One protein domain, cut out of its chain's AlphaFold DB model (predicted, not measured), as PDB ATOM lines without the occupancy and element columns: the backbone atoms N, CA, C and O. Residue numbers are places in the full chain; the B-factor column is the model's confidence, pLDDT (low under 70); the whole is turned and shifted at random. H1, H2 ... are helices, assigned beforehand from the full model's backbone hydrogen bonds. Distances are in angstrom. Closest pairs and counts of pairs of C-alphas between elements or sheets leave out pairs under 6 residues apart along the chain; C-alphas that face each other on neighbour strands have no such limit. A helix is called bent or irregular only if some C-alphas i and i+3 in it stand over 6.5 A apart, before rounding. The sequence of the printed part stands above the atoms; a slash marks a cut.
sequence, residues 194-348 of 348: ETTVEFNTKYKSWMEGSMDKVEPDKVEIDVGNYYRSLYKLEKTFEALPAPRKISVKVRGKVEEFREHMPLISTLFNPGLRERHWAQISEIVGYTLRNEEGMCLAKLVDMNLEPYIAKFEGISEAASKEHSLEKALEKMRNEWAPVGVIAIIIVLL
ATOM      1  N   GLU A 194      27.892  12.976 -38.691       98.00
ATOM      2  CA  GLU A 194      27.324  13.657 -37.521       98.00
ATOM      3  C   GLU A 194      28.405  14.376 -36.722       98.00
ATOM      4  O   GLU A 194      28.310  15.581 -36.514       98.00
ATOM      5  N   THR A 195      29.475  13.660 -36.357       97.94
ATOM      6  CA  THR A 195      30.593  14.224 -35.583       97.94
ATOM      7  C   THR A 195      31.219  15.411 -36.317       97.94
ATOM      8  O   THR A 195      31.545  16.419 -35.699       97.94
ATOM      9  N   THR A 196      31.365  15.319 -37.641       97.50
ATOM     10  CA  THR A 196      31.958  16.388 -38.455       97.50
ATOM     11  C   THR A 196      31.054  17.616 -38.536       97.50
ATOM     12  O   THR A 196      31.534  18.738 -38.385       97.50
ATOM     13  N   VAL A 197      29.755  17.427 -38.788       97.44
ATOM     14  CA  VAL A 197      28.792  18.535 -38.863       97.44
ATOM     15  C   VAL A 197      28.655  19.206 -37.501       97.44
ATOM     16  O   VAL A 197      28.773  20.426 -37.424       97.44
ATOM     17  N   GLU A 198      28.484  18.421 -36.437       96.88
ATOM     18  CA  GLU A 198      28.360  18.918 -35.067       96.88
ATOM     19  C   GLU A 198      29.600  19.718 -34.652       96.88
ATOM     20  O   GLU A 198      29.468  20.856 -34.199       96.88
ATOM     21  N   PHE A 199      30.801  19.179 -34.890       97.50
ATOM     22  CA  PHE A 199      32.044  19.896 -34.617       97.50
ATOM     23  C   PHE A 199      32.144  21.188 -35.429       97.50
ATOM     24  O   PHE A 199      32.438  22.224 -34.852       97.50
ATOM     25  N   ASN A 200      31.859  21.183 -36.737       95.19
ATOM     26  CA  ASN A 200      31.928  22.404 -37.548       95.19
ATOM     27  C   ASN A 200      30.945  23.483 -37.057       95.19
ATOM     28  O   ASN A 200      31.281  24.668 -37.051       95.19
ATOM     29  N   THR A 201      29.737  23.089 -36.636       95.00
ATOM     30  CA  THR A 201      28.757  24.010 -36.045       95.00
ATOM     31  C   THR A 201      29.256  24.568 -34.713       95.00
ATOM     32  O   THR A 201      29.234  25.786 -34.524       95.00
ATOM     33  N   LYS A 202      29.745  23.708 -33.810       95.00
ATOM     34  CA  LYS A 202      30.260  24.142 -32.505       95.00
ATOM     35  C   LYS A 202      31.523  24.983 -32.630       95.00
ATOM     36  O   LYS A 202      31.587  26.040 -32.018       95.00
ATOM     37  N   TYR A 203      32.459  24.594 -33.489       95.06
ATOM     38  CA  TYR A 203      33.667  25.352 -33.805       95.06
ATOM     39  C   TYR A 203      33.324  26.785 -34.210       95.06
ATOM     40  O   TYR A 203      33.846  27.730 -33.625       95.06
ATOM     41  N   LYS A 204      32.371  26.962 -35.138       93.12
ATOM     42  CA  LYS A 204      31.902  28.298 -35.522       93.12
ATOM     43  C   LYS A 204      31.334  29.061 -34.324       93.12
ATOM     44  O   LYS A 204      31.659  30.227 -34.131       93.12
ATOM     45  N   SER A 205      30.524  28.402 -33.493       92.81
ATOM     46  CA  SER A 205      29.954  29.029 -32.295       92.81
ATOM     47  C   SER A 205      30.998  29.404 -31.238       92.81
ATOM     48  O   SER A 205      30.825  30.412 -30.569       92.81
ATOM     49  N   TRP A 206      32.084  28.641 -31.100       94.19
ATOM     50  CA  TRP A 206      33.163  28.936 -30.155       94.19
ATOM     51  C   TRP A 206      34.079  30.049 -30.665       94.19
ATOM     52  O   TRP A 206      34.486  30.906 -29.888       94.19
ATOM     53  N   MET A 207      34.364  30.072 -31.970       92.81
ATOM     54  CA  MET A 207      35.212  31.091 -32.592       92.81
ATOM     55  C   MET A 207      34.518  32.454 -32.689       92.81
ATOM     56  O   MET A 207      35.129  33.479 -32.391       92.81
ATOM     57  N   GLU A 208      33.248  32.473 -33.100       91.50
ATOM     58  CA  GLU A 208      32.509  33.700 -33.436       91.50
ATOM     59  C   GLU A 208      31.447  34.086 -32.393       91.50
ATOM     60  O   GLU A 208      30.901  35.188 -32.448       91.50
ATOM     61  N   GLY A 209      31.114  33.191 -31.460       86.88
ATOM     62  CA  GLY A 209      30.114  33.448 -30.425       86.88
ATOM     63  C   GLY A 209      30.600  34.399 -29.332       86.88
ATOM     64  O   GLY A 209      31.795  34.626 -29.160       86.88
ATOM     65  N   SER A 210      29.643  34.943 -28.571       86.00
ATOM     66  CA  SER A 210      29.943  35.791 -27.409       86.00
ATOM     67  C   SER A 210      30.686  35.006 -26.330       86.00
ATOM     68  O   SER A 210      30.284  33.882 -26.007       86.00
ATOM     69  N   MET A 211      31.706  35.632 -25.735       83.81
ATOM     70  CA  MET A 211      32.500  35.057 -24.647       83.81
ATOM     71  C   MET A 211      31.647  34.557 -23.480       83.81
ATOM     72  O   MET A 211      31.885  33.464 -22.977       83.81
ATOM     73  N   ASP A 212      30.589  35.285 -23.118       81.19
ATOM     74  CA  ASP A 212      29.742  34.952 -21.963       81.19
ATOM     75  C   ASP A 212      28.969  33.634 -22.116       81.19
ATOM     76  O   ASP A 212      28.478  33.072 -21.139       81.19
ATOM     77  N   LYS A 213      28.799  33.155 -23.355       83.62
ATOM     78  CA  LYS A 213      28.027  31.940 -23.663       83.62
ATOM     79  C   LYS A 213      28.898  30.696 -23.806       83.62
ATOM     80  O   LYS A 213      28.356  29.602 -23.957       83.62
ATOM     81  N   VAL A 214      30.218  30.850 -23.817       86.88
ATOM     82  CA  VAL A 214      31.157  29.747 -24.011       86.88
ATOM     83  C   VAL A 214      31.661  29.303 -22.644       86.88
ATOM     84  O   VAL A 214      32.349  30.042 -21.953       86.88
ATOM     85  N   GLU A 215      31.305  28.083 -22.248       89.12
ATOM     86  CA  GLU A 215      31.715  27.487 -20.973       89.12
ATOM     87  C   GLU A 215      33.005  26.668 -21.163       89.12
ATOM     88  O   GLU A 215      32.933  25.607 -21.795       89.12
ATOM     89  N   PRO A 216      34.167  27.097 -20.622       90.81
ATOM     90  CA  PRO A 216      35.461  26.464 -20.900       90.81
ATOM     91  C   PRO A 216      35.494  24.954 -20.642       90.81
ATOM     92  O   PRO A 216      35.891  24.193 -21.526       90.81
ATOM     93  N   ASP A 217      34.981  24.510 -19.490       91.00
ATOM     94  CA  ASP A 217      34.959  23.091 -19.105       91.00
ATOM     95  C   ASP A 217      34.155  22.237 -20.099       91.00
ATOM     96  O   ASP A 217      34.539  21.119 -20.447       91.00
ATOM     97  N   LYS A 218      33.028  22.766 -20.597       93.69
ATOM     98  CA  LYS A 218      32.201  22.064 -21.590       93.69
ATOM     99  C   LYS A 218      32.911  21.977 -22.932       93.69
ATOM    100  O   LYS A 218      32.864  20.923 -23.564       93.69
ATOM    101  N   VAL A 219      33.575  23.055 -23.355       94.88
ATOM    102  CA  VAL A 219      34.366  23.056 -24.592       94.88
ATOM    103  C   VAL A 219      35.482  22.018 -24.507       94.88
ATOM    104  O   VAL A 219      35.632  21.225 -25.435       94.88
ATOM    105  N   GLU A 220      36.209  21.952 -23.391       94.38
ATOM    106  CA  GLU A 220      37.285  20.974 -23.194       94.38
ATOM    107  C   GLU A 220      36.774  19.531 -23.309       94.38
ATOM    108  O   GLU A 220      37.344  18.713 -24.042       94.38
ATOM    109  N   ILE A 221      35.655  19.227 -22.644       96.25
ATOM    110  CA  ILE A 221      35.010  17.911 -22.703       96.25
ATOM    111  C   ILE A 221      34.583  17.579 -24.138       96.25
ATOM    112  O   ILE A 221      34.881  16.487 -24.634       96.25
ATOM    113  N   ASP A 222      33.910  18.504 -24.822       96.25
ATOM    114  CA  ASP A 222      33.413  18.310 -26.186       96.25
ATOM    115  C   ASP A 222      34.560  18.074 -27.175       96.25
ATOM    116  O   ASP A 222      34.562  17.087 -27.912       96.25
ATOM    117  N   VAL A 223      35.589  18.919 -27.141       96.50
ATOM    118  CA  VAL A 223      36.815  18.782 -27.940       96.50
ATOM    119  C   VAL A 223      37.536  17.463 -27.628       96.50
ATOM    120  O   VAL A 223      38.025  16.767 -28.527       96.50
ATOM    121  N   GLY A 224      37.568  17.064 -26.355       96.62
ATOM    122  CA  GLY A 224      38.003  15.752 -25.878       96.62
ATOM    123  C   GLY A 224      37.262  14.592 -26.543       96.62
ATOM    124  O   GLY A 224      37.870  13.618 -27.004       96.62
ATOM    125  N   ASN A 225      35.937  14.695 -26.600       97.38
ATOM    126  CA  ASN A 225      35.043  13.690 -27.165       97.38
ATOM    127  C   ASN A 225      35.171  13.597 -28.687       97.38
ATOM    128  O   ASN A 225      35.310  12.488 -29.214       97.38
ATOM    129  N   TYR A 226      35.188  14.733 -29.389       97.88
ATOM    130  CA  TYR A 226      35.345  14.775 -30.843       97.88
ATOM    131  C   TYR A 226      36.662  14.151 -31.280       97.88
ATOM    132  O   TYR A 226      36.667  13.295 -32.162       97.88
ATOM    133  N   TYR A 227      37.758  14.486 -30.600       97.50
ATOM    134  CA  TYR A 227      39.061  13.905 -30.889       97.50
ATOM    135  C   TYR A 227      39.070  12.379 -30.779       97.50
ATOM    136  O   TYR A 227      39.465  11.684 -31.712       97.50
ATOM    137  N   ARG A 228      38.592  11.842 -29.647       97.56
ATOM    138  CA  ARG A 228      38.554  10.392 -29.404       97.56
ATOM    139  C   ARG A 228      37.645   9.678 -30.402       97.56
ATOM    140  O   ARG A 228      38.002   8.605 -30.889       97.56
ATOM    141  N   SER A 229      36.496  10.278 -30.720       97.81
ATOM    142  CA  SER A 229      35.560   9.770 -31.727       97.81
ATOM    143  C   SER A 229      36.226   9.688 -33.104       97.81
ATOM    144  O   SER A 229      36.250   8.620 -33.712       97.81
ATOM    145  N   LEU A 230      36.844  10.780 -33.564       97.75
ATOM    146  CA  LEU A 230      37.504  10.859 -34.870       97.75
ATOM    147  C   LEU A 230      38.736   9.958 -34.960       97.75
ATOM    148  O   LEU A 230      38.940   9.320 -35.985       97.75
ATOM    149  N   TYR A 231      39.514   9.834 -33.884       96.94
ATOM    150  CA  TYR A 231      40.641   8.905 -33.818       96.94
ATOM    151  C   TYR A 231      40.186   7.443 -33.943       96.94
ATOM    152  O   TYR A 231      40.802   6.648 -34.654       96.94
ATOM    153  N   LYS A 232      39.075   7.074 -33.290       97.75
ATOM    154  CA  LYS A 232      38.483   5.738 -33.441       97.75
ATOM    155  C   LYS A 232      37.967   5.518 -34.866       97.75
ATOM    156  O   LYS A 232      38.222   4.461 -35.434       97.75
ATOM    157  N   LEU A 233      37.277   6.503 -35.443       97.31
ATOM    158  CA  LEU A 233      36.763   6.443 -36.816       97.31
ATOM    159  C   LEU A 233      37.884   6.330 -37.852       97.31
ATOM    160  O   LEU A 233      37.768   5.538 -38.780       97.31
ATOM    161  N   GLU A 234      38.988   7.052 -37.665       95.69
ATOM    162  CA  GLU A 234      40.167   6.947 -38.524       95.69
ATOM    163  C   GLU A 234      40.686   5.504 -38.598       95.69
ATOM    164  O   GLU A 234      40.984   5.028 -39.692       95.69
ATOM    165  N   LYS A 235      40.731   4.795 -37.459       96.00
ATOM    166  CA  LYS A 235      41.093   3.368 -37.410       96.00
ATOM    167  C   LYS A 235      40.043   2.481 -38.073       96.00
ATOM    168  O   LYS A 235      40.395   1.580 -38.822       96.00
ATOM    169  N   THR A 236      38.757   2.742 -37.834       96.56
ATOM    170  CA  THR A 236      37.665   1.989 -38.476       96.56
ATOM    171  C   THR A 236      37.731   2.074 -40.004       96.56
ATOM    172  O   THR A 236      37.420   1.106 -40.689       96.56
ATOM    173  N   PHE A 237      38.160   3.216 -40.546       96.56
ATOM    174  CA  PHE A 237      38.267   3.453 -41.985       96.56
ATOM    175  C   PHE A 237      39.662   3.183 -42.561       96.56
ATOM    176  O   PHE A 237      39.975   3.684 -43.637       96.56
ATOM    177  N   GLU A 238      40.510   2.391 -41.900       94.44
ATOM    178  CA  GLU A 238      41.881   2.127 -42.365       94.44
ATOM    179  C   GLU A 238      41.937   1.647 -43.828       94.44
ATOM    180  O   GLU A 238      42.745   2.150 -44.611       94.44
ATOM    181  N   ALA A 239      41.011   0.762 -44.211       94.56
ATOM    182  CA  ALA A 239      40.873   0.224 -45.565       94.56
ATOM    183  C   ALA A 239      40.062   1.113 -46.534       94.56
ATOM    184  O   ALA A 239      39.945   0.777 -47.710       94.56
ATOM    185  N   LEU A 240      39.495   2.234 -46.070       95.44
ATOM    186  CA  LEU A 240      38.601   3.107 -46.840       95.44
ATOM    187  C   LEU A 240      39.176   4.537 -46.931       95.44
ATOM    188  O   LEU A 240      38.894   5.382 -46.074       95.44
ATOM    189  N   PRO A 241      39.967   4.855 -47.979       94.56
ATOM    190  CA  PRO A 241      40.730   6.102 -48.051       94.56
ATOM    191  C   PRO A 241      39.886   7.383 -47.991       94.56
ATOM    192  O   PRO A 241      40.296   8.353 -47.354       94.56
ATOM    193  N   ALA A 242      38.716   7.408 -48.635       95.62
ATOM    194  CA  ALA A 242      37.878   8.605 -48.719       95.62
ATOM    195  C   ALA A 242      37.285   9.034 -47.355       95.62
ATOM    196  O   ALA A 242      37.580  10.153 -46.918       95.62
ATOM    197  N   PRO A 243      36.542   8.183 -46.615       95.50
ATOM    198  CA  PRO A 243      36.054   8.534 -45.276       95.50
ATOM    199  C   PRO A 243      37.192   8.688 -44.252       95.50
ATOM    200  O   PRO A 243      37.106   9.524 -43.344       95.50
ATOM    201  N   ARG A 244      38.305   7.959 -44.413       96.50
ATOM    202  CA  ARG A 244      39.496   8.152 -43.575       96.50
ATOM    203  C   ARG A 244      40.087   9.545 -43.745       96.50
ATOM    204  O   ARG A 244      40.397  10.194 -42.751       96.50
ATOM    205  N   LYS A 245      40.199  10.040 -44.980       96.19
ATOM    206  CA  LYS A 245      40.695  11.394 -45.265       96.19
ATOM    207  C   LYS A 245      39.853  12.468 -44.577       96.19
ATOM    208  O   LYS A 245      40.419  13.417 -44.038       96.19
ATOM    209  N   ILE A 246      38.525  12.315 -44.559       96.44
ATOM    210  CA  ILE A 246      37.633  13.213 -43.809       96.44
ATOM    211  C   ILE A 246      37.960  13.133 -42.314       96.44
ATOM    212  O   ILE A 246      38.199  14.167 -41.694       96.44
ATOM    213  N   SER A 247      38.047  11.920 -41.760       96.62
ATOM    214  CA  SER A 247      38.351  11.690 -40.338       96.62
ATOM    215  C   SER A 247      39.665  12.361 -39.913       96.62
ATOM    216  O   SER A 247      39.680  13.108 -38.937       96.62
ATOM    217  N   VAL A 248      40.743  12.168 -40.684       96.69
ATOM    218  CA  VAL A 248      42.063  12.784 -40.447       96.69
ATOM    219  C   VAL A 248      41.983  14.307 -40.531       96.69
ATOM    220  O   VAL A 248      42.470  14.997 -39.641       96.69
ATOM    221  N   LYS A 249      41.340  14.846 -41.573       96.44
ATOM    222  CA  LYS A 249      41.231  16.297 -41.778       96.44
ATOM    223  C   LYS A 249      40.467  16.978 -40.643       96.44
ATOM    224  O   LYS A 249      40.881  18.031 -40.175       96.44
ATOM    225  N   VAL A 250      39.349  16.397 -40.212       96.94
ATOM    226  CA  VAL A 250      38.545  16.958 -39.116       96.94
ATOM    227  C   VAL A 250      39.280  16.797 -37.790       96.94
ATOM    228  O   VAL A 250      39.287  17.731 -36.999       96.94
ATOM    229  N   ARG A 251      39.961  15.666 -37.560       97.31
ATOM    230  CA  ARG A 251      40.788  15.479 -36.361       97.31
ATOM    231  C   ARG A 251      41.906  16.517 -36.276       97.31
ATOM    232  O   ARG A 251      42.091  17.067 -35.201       97.31
ATOM    233  N   GLY A 252      42.573  16.826 -37.390       97.31
ATOM    234  CA  GLY A 252      43.571  17.899 -37.455       97.31
ATOM    235  C   GLY A 252      42.992  19.252 -37.038       97.31
ATOM    236  O   GLY A 252      43.543  19.901 -36.164       97.31
ATOM    237  N   LYS A 253      41.801  19.617 -37.531       96.75
ATOM    238  CA  LYS A 253      41.106  20.839 -37.078       96.75
ATOM    239  C   LYS A 253      40.768  20.834 -35.584       96.75
ATOM    240  O   LYS A 253      40.758  21.883 -34.949       96.75
ATOM    241  N   VAL A 254      40.434  19.669 -35.025       97.25
ATOM    242  CA  VAL A 254      40.204  19.523 -33.579       97.25
ATOM    243  C   VAL A 254      41.514  19.705 -32.809       97.25
ATOM    244  O   VAL A 254      41.492  20.313 -31.746       97.25
ATOM    245  N   GLU A 255      42.637  19.192 -33.320       96.12
ATOM    246  CA  GLU A 255      43.973  19.398 -32.739       96.12
ATOM    247  C   GLU A 255      44.386  20.870 -32.796       96.12
ATOM    248  O   GLU A 255      44.748  21.414 -31.761       96.12
ATOM    249  N   GLU A 256      44.222  21.535 -33.939       95.19
ATOM    250  CA  GLU A 256      44.465  22.977 -34.088       95.19
ATOM    251  C   GLU A 256      43.626  23.786 -33.085       95.19
ATOM    252  O   GLU A 256      44.145  24.622 -32.355       95.19
ATOM    253  N   PHE A 257      42.328  23.484 -32.950       95.44
ATOM    254  CA  PHE A 257      41.480  24.174 -31.974       95.44
ATOM    255  C   PHE A 257      41.915  23.935 -30.517       95.44
ATOM    256  O   PHE A 257      41.724  24.806 -29.668       95.44
ATOM    257  N   ARG A 258      42.509  22.772 -30.201       93.69
ATOM    258  CA  ARG A 258      43.003  22.481 -28.843       93.69
ATOM    259  C   ARG A 258      44.109  23.427 -28.406       93.69
ATOM    260  O   ARG A 258      44.219  23.676 -27.210       93.69
ATOM    261  N   GLU A 259      44.888  23.958 -29.338       91.94
ATOM    262  CA  GLU A 259      45.958  24.913 -29.033       91.94
ATOM    263  C   GLU A 259      45.400  26.215 -28.436       91.94
ATOM    264  O   GLU A 259      46.057  26.850 -27.616       91.94
ATOM    265  N   HIS A 260      44.141  26.553 -28.732       91.88
ATOM    266  CA  HIS A 260      43.454  27.710 -28.157       91.88
ATOM    267  C   HIS A 260      42.789  27.431 -26.798       91.88
ATOM    268  O   HIS A 260      42.300  28.361 -26.156       91.88
ATOM    269  N   MET A 261      42.766  26.182 -26.312       93.25
ATOM    270  CA  MET A 261      42.117  25.841 -25.035       93.25
ATOM    271  C   MET A 261      42.671  26.604 -23.825       93.25
ATOM    272  O   MET A 261      41.853  27.057 -23.026       93.25
ATOM    273  N   PRO A 262      43.996  26.815 -23.677       92.06
ATOM    274  CA  PRO A 262      44.529  27.620 -22.579       92.06
ATOM    275  C   PRO A 262      44.053  29.082 -22.626       92.06
ATOM    276  O   PRO A 262      43.832  29.712 -21.594       92.06
ATOM    277  N   LEU A 263      43.829  29.631 -23.824       91.62
ATOM    278  CA  LEU A 263      43.273  30.975 -23.987       91.62
ATOM    279  C   LEU A 263      41.795  31.022 -23.567       91.62
ATOM    280  O   LEU A 263      41.363  31.962 -22.901       91.62
ATOM    281  N   ILE A 264      41.028  29.983 -23.914       92.38
ATOM    282  CA  ILE A 264      39.624  29.842 -23.510       92.38
ATOM    283  C   ILE A 264      39.526  29.703 -21.986       92.38
ATOM    284  O   ILE A 264      38.806  30.466 -21.349       92.38
ATOM    285  N   SER A 265      40.270  28.782 -21.372       90.94
ATOM    286  CA  SER A 265      40.203  28.542 -19.923       90.94
ATOM    287  C   SER A 265      40.615  29.759 -19.095       90.94
ATOM    288  O   SER A 265      40.062  29.985 -18.019       90.94
ATOM    289  N   THR A 266      41.536  30.581 -19.606       92.00
ATOM    290  CA  THR A 266      41.993  31.786 -18.911       92.00
ATOM    291  C   THR A 266      41.049  32.970 -19.089       92.00
ATOM    292  O   THR A 266      40.660  33.565 -18.083       92.00
ATOM    293  N   LEU A 267      40.664  33.313 -20.325       91.06
ATOM    294  CA  LEU A 267      39.951  34.562 -20.634       91.06
ATOM    295  C   LEU A 267      38.425  34.429 -20.701       91.06
ATOM    296  O   LEU A 267      37.732  35.434 -20.563       91.06
ATOM    297  N   PHE A 268      37.884  33.220 -20.867       91.19
ATOM    298  CA  PHE A 268      36.433  32.967 -20.844       91.19
ATOM    299  C   PHE A 268      35.951  32.530 -19.458       91.19
ATOM    300  O   PHE A 268      34.863  31.982 -19.292       91.19
ATOM    301  N   ASN A 269      36.769  32.758 -18.435       90.19
ATOM    302  CA  ASN A 269      36.413  32.441 -17.070       90.19
ATOM    303  C   ASN A 269      35.297  33.388 -16.573       90.19
ATOM    304  O   ASN A 269      35.535  34.596 -16.449       90.19
ATOM    305  N   PRO A 270      34.104  32.873 -16.210       87.88
ATOM    306  CA  PRO A 270      32.985  33.697 -15.740       87.88
ATOM    307  C   PRO A 270      33.264  34.401 -14.401       87.88
ATOM    308  O   PRO A 270      32.516  35.292 -14.003       87.88
ATOM    309  N   GLY A 271      34.326  34.012 -13.689       88.88
ATOM    310  CA  GLY A 271      34.796  34.697 -12.490       88.88
ATOM    311  C   GLY A 271      35.544  36.005 -12.757       88.88
ATOM    312  O   GLY A 271      35.798  36.763 -11.818       88.88
ATOM    313  N   LEU A 272      35.910  36.309 -14.008       91.19
ATOM    314  CA  LEU A 272      36.606  37.551 -14.337       91.19
ATOM    315  C   LEU A 272      35.697  38.768 -14.111       91.19
ATOM    316  O   LEU A 272      34.560  38.837 -14.569       91.19
ATOM    317  N   ARG A 273      36.230  39.762 -13.396       90.75
ATOM    318  CA  ARG A 273      35.571  41.033 -13.065       90.75
ATOM    319  C   ARG A 273      36.432  42.180 -13.582       90.75
ATOM    320  O   ARG A 273      37.585  41.963 -13.944       90.75
ATOM    321  N   GLU A 274      35.916  43.406 -13.564       91.31
ATOM    322  CA  GLU A 274      36.645  44.590 -14.055       91.31
ATOM    323  C   GLU A 274      38.062  44.724 -13.466       91.31
ATOM    324  O   GLU A 274      38.997  45.043 -14.196       91.31
ATOM    325  N   ARG A 275      38.251  44.393 -12.178       93.00
ATOM    326  CA  ARG A 275      39.575  44.366 -11.523       93.00
ATOM    327  C   ARG A 275      40.565  43.400 -12.186       93.00
ATOM    328  O   ARG A 275      41.729  43.742 -12.351       93.00
ATOM    329  N   HIS A 276      40.100  42.218 -12.591       94.50
ATOM    330  CA  HIS A 276      40.922  41.202 -13.251       94.50
ATOM    331  C   HIS A 276      41.264  41.642 -14.677       94.50
ATOM    332  O   HIS A 276      42.414  41.553 -15.094       94.50
ATOM    333  N   TRP A 277      40.295  42.214 -15.399       93.38
ATOM    334  CA  TRP A 277      40.523  42.786 -16.729       93.38
ATOM    335  C   TRP A 277      41.516  43.954 -16.713       93.38
ATOM    336  O   TRP A 277      42.314  44.084 -17.640       93.38
ATOM    337  N   ALA A 278      41.532  44.768 -15.653       93.00
ATOM    338  CA  ALA A 278      42.533  45.821 -15.478       93.00
ATOM    339  C   ALA A 278      43.957  45.252 -15.332       93.00
ATOM    340  O   ALA A 278      44.871  45.739 -15.993       93.00
ATOM    341  N   GLN A 279      44.135  44.183 -14.546       93.44
ATOM    342  CA  GLN A 279      45.427  43.493 -14.408       93.44
ATOM    343  C   GLN A 279      45.873  42.841 -15.724       93.44
ATOM    344  O   GLN A 279      47.035  42.939 -16.111       93.44
ATOM    345  N   ILE A 280      44.940  42.207 -16.444       93.69
ATOM    346  CA  ILE A 280      45.215  41.625 -17.763       93.69
ATOM    347  C   ILE A 280      45.641  42.723 -18.749       93.69
ATOM    348  O   ILE A 280      46.641  42.552 -19.442       93.69
ATOM    349  N   SER A 281      44.949  43.869 -18.757       93.31
ATOM    350  CA  SER A 281      45.279  45.036 -19.594       93.31
ATOM    351  C   SER A 281      46.674  45.598 -19.300       93.31
ATOM    352  O   SER A 281      47.407  45.960 -20.218       93.31
ATOM    353  N   GLU A 282      47.071  45.646 -18.024       93.56
ATOM    354  CA  GLU A 282      48.407  46.091 -17.607       93.56
ATOM    355  C   GLU A 282      49.511  45.173 -18.154       93.56
ATOM    356  O   GLU A 282      50.549  45.654 -18.606       93.56
ATOM    357  N   ILE A 283      49.269  43.857 -18.189       91.38
ATOM    358  CA  ILE A 283      50.227  42.873 -18.712       91.38
ATOM    359  C   ILE A 283      50.444  43.025 -20.222       91.38
ATOM    360  O   ILE A 283      51.580  42.888 -20.685       91.38
ATOM    361  N   VAL A 284      49.376  43.268 -20.990       91.00
ATOM    362  CA  VAL A 284      49.458  43.398 -22.458       91.00
ATOM    363  C   VAL A 284      49.808  44.810 -22.925       91.00
ATOM    364  O   VAL A 284      50.249  44.985 -24.058       91.00
ATOM    365  N   GLY A 285      49.661  45.819 -22.060       88.62
ATOM    366  CA  GLY A 285      49.997  47.213 -22.361       88.62
ATOM    367  C   GLY A 285      48.927  47.974 -23.151       88.62
ATOM    368  O   GLY A 285      49.190  49.075 -23.632       88.62
ATOM    369  N   TYR A 286      47.724  47.415 -23.285       89.06
ATOM    370  CA  TYR A 286      46.558  48.059 -23.891       89.06
ATOM    371  C   TYR A 286      45.272  47.599 -23.199       89.06
ATOM    372  O   TYR A 286      45.251  46.596 -22.490       89.06
ATOM    373  N   THR A 287      44.181  48.340 -23.391       86.69
ATOM    374  CA  THR A 287      42.896  48.017 -22.761       86.69
ATOM    375  C   THR A 287      42.307  46.741 -23.358       86.69
ATOM    376  O   THR A 287      41.912  46.732 -24.523       86.69
ATOM    377  N   LEU A 288      42.199  45.692 -22.542       87.12
ATOM    378  CA  LEU A 288      41.476  44.463 -22.850       87.12
ATOM    379  C   LEU A 288      40.298  44.313 -21.883       87.12
ATOM    380  O   LEU A 288      40.467  44.334 -20.662       87.12
ATOM    381  N   ARG A 289      39.089  44.172 -22.427       84.25
ATOM    382  CA  ARG A 289      37.846  44.016 -21.663       84.25
ATOM    383  C   ARG A 289      36.919  43.034 -22.369       84.25
ATOM    384  O   ARG A 289      36.996  42.867 -23.584       84.25
ATOM    385  N   ASN A 290      36.016  42.427 -21.604       82.62
ATOM    386  CA  ASN A 290      34.900  41.673 -22.161       82.62
ATOM    387  C   ASN A 290      33.820  42.650 -22.662       82.62
ATOM    388  O   ASN A 290      32.882  42.979 -21.939       82.62
ATOM    389  N   GLU A 291      34.032  43.203 -23.855       82.19
ATOM    390  CA  GLU A 291      33.087  44.103 -24.523       82.19
ATOM    391  C   GLU A 291      32.093  43.327 -25.396       82.19
ATOM    392  O   GLU A 291      32.359  42.205 -25.838       82.19
ATOM    393  N   GLU A 292      30.948  43.946 -25.696       77.94
ATOM    394  CA  GLU A 292      29.972  43.359 -26.611       77.94
ATOM    395  C   GLU A 292      30.611  43.037 -27.970       77.94
ATOM    396  O   GLU A 292      31.199  43.883 -28.646       77.94
ATOM    397  N   GLY A 293      30.486  41.776 -28.383       78.69
ATOM    398  CA  GLY A 293      31.065  41.281 -29.627       78.69
ATOM    399  C   GLY A 293      32.524  40.838 -29.515       78.69
ATOM    400  O   GLY A 293      33.123  40.542 -30.553       78.69
ATOM    401  N   MET A 294      33.108  40.773 -28.314       85.38
ATOM    402  CA  MET A 294      34.358  40.047 -28.109       85.38
ATOM    403  C   MET A 294      34.126  38.536 -28.283       85.38
ATOM    404  O   MET A 294      33.108  37.995 -27.846       85.38
ATOM    405  N   CYS A 295      35.042  37.863 -28.981       90.94
ATOM    406  CA  CYS A 295      34.967  36.438 -29.299       90.94
ATOM    407  C   CYS A 295      36.374  35.831 -29.394       90.94
ATOM    408  O   CYS A 295      37.371  36.559 -29.439       90.94
ATOM    409  N   LEU A 296      36.458  34.499 -29.450       91.12
ATOM    410  CA  LEU A 296      37.742  33.795 -29.471       91.12
ATOM    411  C   LEU A 296      38.567  34.152 -30.708       91.12
ATOM    412  O   LEU A 296      39.761  34.382 -30.575       91.12
ATOM    413  N   ALA A 297      37.938  34.275 -31.882       91.69
ATOM    414  CA  ALA A 297      38.636  34.648 -33.112       91.69
ATOM    415  C   ALA A 297      39.402  35.974 -32.954       91.69
ATOM    416  O   ALA A 297      40.582  36.048 -33.277       91.69
ATOM    417  N   LYS A 298      38.771  36.988 -32.347       90.50
ATOM    418  CA  LYS A 298      39.424  38.276 -32.070       90.50
ATOM    419  C   LYS A 298      40.568  38.151 -31.063       90.50
ATOM    420  O   LYS A 298      41.572  38.834 -31.210       90.50
ATOM    421  N   LEU A 299      40.419  37.313 -30.031       89.88
ATOM    422  CA  LEU A 299      41.480  37.085 -29.040       89.88
ATOM    423  C   LEU A 299      42.692  36.371 -29.651       89.88
ATOM    424  O   LEU A 299      43.825  36.691 -29.294       89.88
ATOM    425  N   VAL A 300      42.455  35.441 -30.578       89.62
ATOM    426  CA  VAL A 300      43.511  34.776 -31.351       89.62
ATOM    427  C   VAL A 300      44.215  35.783 -32.268       89.62
ATOM    428  O   VAL A 300      45.441  35.852 -32.254       89.62
ATOM    429  N   ASP A 301      43.471  36.647 -32.971       91.12
ATOM    430  CA  ASP A 301      44.043  37.702 -33.830       91.12
ATOM    431  C   ASP A 301      44.909  38.713 -33.053       91.12
ATOM    432  O   ASP A 301      45.844  39.299 -33.600       91.12
ATOM    433  N   MET A 302      44.625  38.910 -31.761       90.25
ATOM    434  CA  MET A 302      45.425  39.745 -30.856       90.25
ATOM    435  C   MET A 302      46.740  39.087 -30.408       90.25
ATOM    436  O   MET A 302      47.529  39.732 -29.719       90.25
ATOM    437  N   ASN A 303      46.994  37.830 -30.792       89.31
ATOM    438  CA  ASN A 303      48.216  37.082 -30.491       89.31
ATOM    439  C   ASN A 303      48.561  37.062 -28.987       89.31
ATOM    440  O   ASN A 303      49.683  37.355 -28.566       89.31
ATOM    441  N   LEU A 304      47.562  36.740 -28.163       88.44
ATOM    442  CA  LEU A 304      47.662  36.743 -26.698       88.44
ATOM    443  C   LEU A 304      48.377  35.514 -26.111       88.44
ATOM    444  O   LEU A 304      48.639  35.467 -24.908       88.44
ATOM    445  N   GLU A 305      48.724  34.538 -26.947       85.94
ATOM    446  CA  GLU A 305      49.334  33.259 -26.563       85.94
ATOM    447  C   GLU A 305      50.603  33.391 -25.695       85.94
ATOM    448  O   GLU A 305      50.692  32.701 -24.675       85.94
ATOM    449  N   PRO A 306      51.551  34.314 -25.972       90.56
ATOM    450  CA  PRO A 306      52.754  34.472 -25.149       90.56
ATOM    451  C   PRO A 306      52.478  34.928 -23.709       90.56
ATOM    452  O   PRO A 306      53.349  34.818 -22.842       90.56
ATOM    453  N   TYR A 307      51.288  35.473 -23.444       91.25
ATOM    454  CA  TYR A 307      50.908  36.030 -22.149       91.25
ATOM    455  C   TYR A 307      50.056  35.076 -21.304       91.25
ATOM    456  O   TYR A 307      49.830  35.371 -20.131       91.25
ATOM    457  N   ILE A 308      49.640  33.921 -21.844       91.06
ATOM    458  CA  ILE A 308      48.729  32.972 -21.178       91.06
ATOM    459  C   ILE A 308      49.220  32.594 -19.777       91.06
ATOM    460  O   ILE A 308      48.464  32.727 -18.819       91.06
ATOM    461  N   ALA A 309      50.503  32.252 -19.620       91.56
ATOM    462  CA  ALA A 309      51.079  31.895 -18.317       91.56
ATOM    463  C   ALA A 309      50.948  33.014 -17.261       91.56
ATOM    464  O   ALA A 309      50.890  32.750 -16.063       91.56
ATOM    465  N   LYS A 310      50.893  34.284 -17.689       91.94
ATOM    466  CA  LYS A 310      50.660  35.426 -16.791       91.94
ATOM    467  C   LYS A 310      49.174  35.606 -16.474       91.94
ATOM    468  O   LYS A 310      48.839  36.042 -15.376       91.94
ATOM    469  N   PHE A 311      48.288  35.275 -17.414       93.31
ATOM    470  CA  PHE A 311      46.839  35.340 -17.214       93.31
ATOM    471  C   PHE A 311      46.316  34.209 -16.330       93.31
ATOM    472  O   PHE A 311      45.352  34.424 -15.601       93.31
ATOM    473  N   GLU A 312      46.956  33.037 -16.350       91.88
ATOM    474  CA  GLU A 312      46.568  31.874 -15.545       91.88
ATOM    475  C   GLU A 312      46.441  32.211 -14.059       91.88
ATOM    476  O   GLU A 312      45.409  31.917 -13.462       91.88
ATOM    477  N   GLY A 313      47.419  32.912 -13.474       92.25
ATOM    478  CA  GLY A 313      47.362  33.294 -12.059       92.25
ATOM    479  C   GLY A 313      46.189  34.227 -11.727       92.25
ATOM    480  O   GLY A 313      45.546  34.075 -10.688       92.25
ATOM    481  N   ILE A 314      45.871  35.163 -12.629       93.75
ATOM    482  CA  ILE A 314      44.728  36.078 -12.475       93.75
ATOM    483  C   ILE A 314      43.415  35.304 -12.611       93.75
ATOM    484  O   ILE A 314      42.501  35.476 -11.806       93.75
ATOM    485  N   SER A 315      43.321  34.430 -13.613       93.31
ATOM    486  CA  SER A 315      42.132  33.618 -13.859       93.31
ATOM    487  C   SER A 315      41.886  32.619 -12.725       93.31
ATOM    488  O   SER A 315      40.756  32.460 -12.273       93.31
ATOM    489  N   GLU A 316      42.927  32.004 -12.166       92.69
ATOM    490  CA  GLU A 316      42.794  31.109 -11.014       92.69
ATOM    491  C   GLU A 316      42.280  31.857  -9.772       92.69
ATOM    492  O   GLU A 316      41.388  31.364  -9.072       92.69
ATOM    493  N   ALA A 317      42.794  33.065  -9.509       93.06
ATOM    494  CA  ALA A 317      42.284  33.922  -8.441       93.06
ATOM    495  C   ALA A 317      40.801  34.264  -8.665       93.06
ATOM    496  O   ALA A 317      39.987  34.100  -7.755       93.06
ATOM    497  N   ALA A 318      40.433  34.627  -9.895       92.94
ATOM    498  CA  ALA A 318      39.058  34.911 -10.286       92.94
ATOM    499  C   ALA A 318      38.122  33.701 -10.100       92.94
ATOM    500  O   ALA A 318      37.015  33.850  -9.580       92.94
ATOM    501  N   SER A 319      38.570  32.490 -10.447       92.88
ATOM    502  CA  SER A 319      37.823  31.247 -10.207       92.88
ATOM    503  C   SER A 319      37.577  31.004  -8.717       92.88
ATOM    504  O   SER A 319      36.462  30.658  -8.319       92.88
ATOM    505  N   LYS A 320      38.599  31.215  -7.875       92.75
ATOM    506  CA  LYS A 320      38.484  31.074  -6.416       92.75
ATOM    507  C   LYS A 320      37.481  32.075  -5.855       92.75
ATOM    508  O   LYS A 320      36.555  31.671  -5.152       92.75
ATOM    509  N   GLU A 321      37.605  33.348  -6.219       92.94
ATOM    510  CA  GLU A 321      36.664  34.398  -5.821       92.94
ATOM    511  C   GLU A 321      35.230  34.079  -6.257       92.94
ATOM    512  O   GLU A 321      34.310  34.141  -5.445       92.94
ATOM    513  N   HIS A 322      35.032  33.644  -7.501       90.69
ATOM    514  CA  HIS A 322      33.712  33.286  -8.012       90.69
ATOM    515  C   HIS A 322      33.092  32.086  -7.283       90.69
ATOM    516  O   HIS A 322      31.888  32.058  -7.018       90.69
ATOM    517  N   SER A 323      33.909  31.091  -6.925       91.12
ATOM    518  CA  SER A 323      33.454  29.939  -6.143       91.12
ATOM    519  C   SER A 323      33.030  30.338  -4.724       91.12
ATOM    520  O   SER A 323      31.997  29.871  -4.239       91.12
ATOM    521  N   LEU A 324      33.767  31.262  -4.098       91.62
ATOM    522  CA  LEU A 324      33.429  31.837  -2.797       91.62
ATOM    523  C   LEU A 324      32.142  32.664  -2.877       91.62
ATOM    524  O   LEU A 324      31.260  32.484  -2.040       91.62
ATOM    525  N   GLU A 325      31.985  33.507  -3.901       89.12
ATOM    526  CA  GLU A 325      30.755  34.275  -4.138       89.12
ATOM    527  C   GLU A 325      29.539  33.351  -4.276       89.12
ATOM    528  O   GLU A 325      28.519  33.568  -3.622       89.12
ATOM    529  N   LYS A 326      29.652  32.270  -5.060       89.69
ATOM    530  CA  LYS A 326      28.587  31.265  -5.199       89.69
ATOM    531  C   LYS A 326      28.267  30.558  -3.882       89.69
ATOM    532  O   LYS A 326      27.095  30.316  -3.595       89.69
ATOM    533  N   ALA A 327      29.279  30.216  -3.083       90.50
ATOM    534  CA  ALA A 327      29.077  29.580  -1.784       90.50
ATOM    535  C   ALA A 327      28.355  30.517  -0.802       90.50
ATOM    536  O   ALA A 327      27.387  30.105  -0.165       90.50
ATOM    537  N   LEU A 328      28.771  31.785  -0.735       89.69
ATOM    538  CA  LEU A 328      28.128  32.810   0.092       89.69
ATOM    539  C   LEU A 328      26.684  33.071  -0.345       89.69
ATOM    540  O   LEU A 328      25.791  33.159   0.494       89.69
ATOM    541  N   GLU A 329      26.441  33.141  -1.653       90.31
ATOM    542  CA  GLU A 329      25.103  33.306  -2.218       90.31
ATOM    543  C   GLU A 329      24.191  32.125  -1.862       90.31
ATOM    544  O   GLU A 329      23.056  32.312  -1.423       90.31
ATOM    545  N   LYS A 330      24.702  30.895  -1.982       90.69
ATOM    546  CA  LYS A 330      23.978  29.688  -1.579       90.69
ATOM    547  C   LYS A 330      23.633  29.716  -0.089       90.69
ATOM    548  O   LYS A 330      22.475  29.502   0.255       90.69
ATOM    549  N   MET A 331      24.597  30.040   0.776       89.62
ATOM    550  CA  MET A 331      24.358  30.180   2.217       89.62
ATOM    551  C   MET A 331      23.293  31.240   2.507       89.62
ATOM    552  O   MET A 331      22.363  30.988   3.265       89.62
ATOM    553  N   ARG A 332      23.371  32.409   1.860       86.12
ATOM    554  CA  ARG A 332      22.361  33.466   1.998       86.12
ATOM    555  C   ARG A 332      20.964  32.958   1.641       86.12
ATOM    556  O   ARG A 332      20.015  33.218   2.377       86.12
ATOM    557  N   ASN A 333      20.844  32.217   0.544       89.12
ATOM    558  CA  ASN A 333      19.566  31.692   0.069       89.12
ATOM    559  C   ASN A 333      19.016  30.571   0.964       89.12
ATOM    560  O   ASN A 333      17.813  30.519   1.198       89.12
ATOM    561  N   GLU A 334      19.880  29.720   1.523       87.12
ATOM    562  CA  GLU A 334      19.492  28.705   2.515       87.12
ATOM    563  C   GLU A 334      19.015  29.330   3.836       87.12
ATOM    564  O   GLU A 334      18.134  28.784   4.500       87.12
ATOM    565  N   TRP A 335      19.555  30.493   4.209       83.12
ATOM    566  CA  TRP A 335      19.219  31.193   5.454       83.12
ATOM    567  C   TRP A 335      18.019  32.141   5.315       83.12
ATOM    568  O   TRP A 335      17.367  32.456   6.314       83.12
ATOM    569  N   ALA A 336      17.679  32.559   4.092       79.00
ATOM    570  CA  ALA A 336      16.523  33.405   3.801       79.00
ATOM    571  C   ALA A 336      15.194  32.901   4.422       79.00
ATOM    572  O   ALA A 336      14.510  33.703   5.060       79.00
ATOM    573  N   PRO A 337      14.816  31.606   4.334       74.88
ATOM    574  CA  PRO A 337      13.590  31.106   4.966       74.88
ATOM    575  C   PRO A 337      13.664  31.022   6.502       74.88
ATOM    576  O   PRO A 337      12.640  31.173   7.167       74.88
ATOM    577  N   VAL A 338      14.852  30.836   7.090       67.44
ATOM    578  CA  VAL A 338      15.029  30.791   8.557       67.44
ATOM    579  C   VAL A 338      14.787  32.169   9.177       67.44
ATOM    580  O   VAL A 338      14.150  32.274  10.226       67.44
ATOM    581  N   GLY A 339      15.210  33.236   8.490       58.94
ATOM    582  CA  GLY A 339      14.930  34.615   8.895       58.94
ATOM    583  C   GLY A 339      13.434  34.950   8.926       58.94
ATOM    584  O   GLY A 339      12.988  35.674   9.812       58.94
ATOM    585  N   VAL A 340      12.636  34.377   8.018       55.72
ATOM    586  CA  VAL A 340      11.174  34.576   7.987       55.72
ATOM    587  C   VAL A 340      10.474  33.798   9.110       55.72
ATOM    588  O   VAL A 340       9.565  34.329   9.745       55.72
ATOM    589  N   ILE A 341      10.925  32.577   9.422       54.03
ATOM    590  CA  ILE A 341      10.371  31.768  10.525       54.03
ATOM    591  C   ILE A 341      10.672  32.408  11.889       54.03
ATOM    592  O   ILE A 341       9.797  32.439  12.752       54.03
ATOM    593  N   ALA A 342      11.865  32.979  12.080       49.84
ATOM    594  CA  ALA A 342      12.215  33.683  13.316       49.84
ATOM    595  C   ALA A 342      11.328  34.920  13.562       49.84
ATOM    596  O   ALA A 342      10.946  35.181  14.699       49.84
ATOM    597  N   ILE A 343      10.940  35.643  12.505       49.56
ATOM    598  CA  ILE A 343      10.017  36.784  12.610       49.56
ATOM    599  C   ILE A 343       8.597  36.318  12.972       49.56
ATOM    600  O   ILE A 343       7.936  36.970  13.773       49.56
ATOM    601  N   ILE A 344       8.138  35.175  12.449       48.12
ATOM    602  CA  ILE A 344       6.809  34.622  12.769       48.12
ATOM    603  C   ILE A 344       6.747  34.079  14.208       48.12
ATOM    604  O   ILE A 344       5.736  34.271  14.871       48.12
ATOM    605  N   ILE A 345       7.817  33.459  14.721       51.12
ATOM    606  CA  ILE A 345       7.867  32.943  16.105       51.12
ATOM    607  C   ILE A 345       7.946  34.073  17.146       51.12
ATOM    608  O   ILE A 345       7.499  33.892  18.267       51.12
ATOM    609  N   VAL A 346       8.493  35.243  16.796       51.28
ATOM    610  CA  VAL A 346       8.510  36.423  17.686       51.28
ATOM    611  C   VAL A 346       7.185  37.211  17.631       51.28
ATOM    612  O   VAL A 346       6.921  38.032  18.506       51.28
ATOM    613  N   LEU A 347       6.346  36.964  16.618       47.22
ATOM    614  CA  LEU A 347       5.038  37.610  16.423       47.22
ATOM    615  C   LEU A 347       3.833  36.724  16.807       47.22
ATOM    616  O   LEU A 347       2.695  37.179  16.674       47.22
ATOM    617  N   LEU A 348       4.072  35.500  17.284       42.66
ATOM    618  CA  LEU A 348       3.097  34.606  17.926       42.66
ATOM    619  C   LEU A 348       3.421  34.500  19.416       42.66
ATOM    620  O   LEU A 348       2.457  34.484  20.213       42.66
TER     621      LEU A 348
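Overview. This is residues 194 to 348 of the 348 residues of the protein "DHC_N2 domain-containing protein" of Protopolystoma xenopodis (UniProt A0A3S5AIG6). A loose up-and-down bundle of three helices, H1, H2 and H3, makes one end of the model; next to it sits a cluster of the short helices H4, H5 and H6 with the first part of the long H7, and the rest of H7 runs out of this cluster as a long arm. The arm, residues 326 to 348, sticks out away from the bundle and adds much of the length, while within the bundle H2 and H3 lie side by side and H1 meets H2 with residues 195 to 199 alone. The printed part has 155 residues with seven named helices, H1 to H7 in order along the chain, and no named strand; the class is all helix, with 121 residues in the helices. It is loose, with a radius of gyration of the C-alphas of 21.7 A, and its C-alphas span 81 by 44 by 25 A, only just elongated.

Along the chain. H1, residues 194 to 208, begins at C-alpha 194 at (27.324, 13.657, -37.521) and is 21.1 A long from first to last C-alpha. H2, residues 216 to 236, is 30.2 A long, and H3, residues 241 to 259, is 27.3 A long, beginning at C-alpha 241 at (40.730, 6.102, -48.051). Then come H4, residues 261 to 267, 10.0 A; H5, residues 274 to 284, 15.4 A; and H6, residues 296 to 301, 8.6 A. H7, residues 305 to 346, is the longest helix at 60.3 A and ends at C-alpha 346 at (8.510, 36.423, 17.686). H7 is irregular, with C-alphas 306 and 309 7.5 A apart, and it has a kink of 44 degrees near residue 312.

Arrangement. H1, H2 and H3 are a bundle, up and down, each running against the one before it. H1 and H2 form a helical hairpin and touch, closest at the C-alphas of Thr 195 and Tyr 226, 6.7 A apart, at a shallow tilt of 33 degrees, only just short of steep, running opposite ways. H2 and H3 form a second helical hairpin and touch with 20 pairs of C-alphas within 8 A, the closest being Glu 234 and Arg 244 at 5.2 A, at a shallow tilt of 24 degrees. H1 and H3 are close but not clearly touching, closest at the C-alphas of Thr 196 and Val 250, 6.6 A apart. H2 is the hub, touching H1, H3 and H4; residues 216 to 220 of H2 alone touch H4, with the C-alphas of Pro 216 and Ser 265 closest at 5.3 A. H3 and H4 meet only through their link. H7 touches H4 with residues 305 to 316 alone, closest at the C-alphas of Thr 266 and Ser 315, 5.4 A apart, at a steep tilt of 57 degrees. H7 touches H5 with residues 307 to 318 alone, closest at the C-alphas of His 276 and Ile 314, 6.4 A apart, and the two run opposite ways at a shallow tilt of 5 degrees. H6 touches H1, where residues 206 to 208 alone take part, with the C-alphas of Met 207 and Leu 296 closest at 4.8 A, at a steep tilt of 63 degrees. Among the pairs that stay apart are H1 and H7, H3 and H7, and H5 and H6. The helix packing is mostly aligned, but only just: 4 of 6 touching pairs are at a shallow tilt. In H1, H2, H4, H5 and H6 every O i to N i+4 pair is within hydrogen-bond range; in H3 it is 14 of 15 and in H7 31 of 38.

Size, cuts and confidence. The two C-alphas farthest apart are those of Ala 239 and Leu 348, at 81.5 A. Residues 326 to 348, of which 326 to 346 belong to H7, stand free; the body without them spans 55 by 30 by 25 A, with a radius of gyration of 17.0 A. The printed part has no cut and ends at the chain's last residue, Leu 348. The link from H5 to H6, with 11 residues, is long; those from H2 to H3, H3 to H4 and H6 to H7 are tight. The mean pLDDT of the printed part is 89.2, and residues 338 to 348 are under 70.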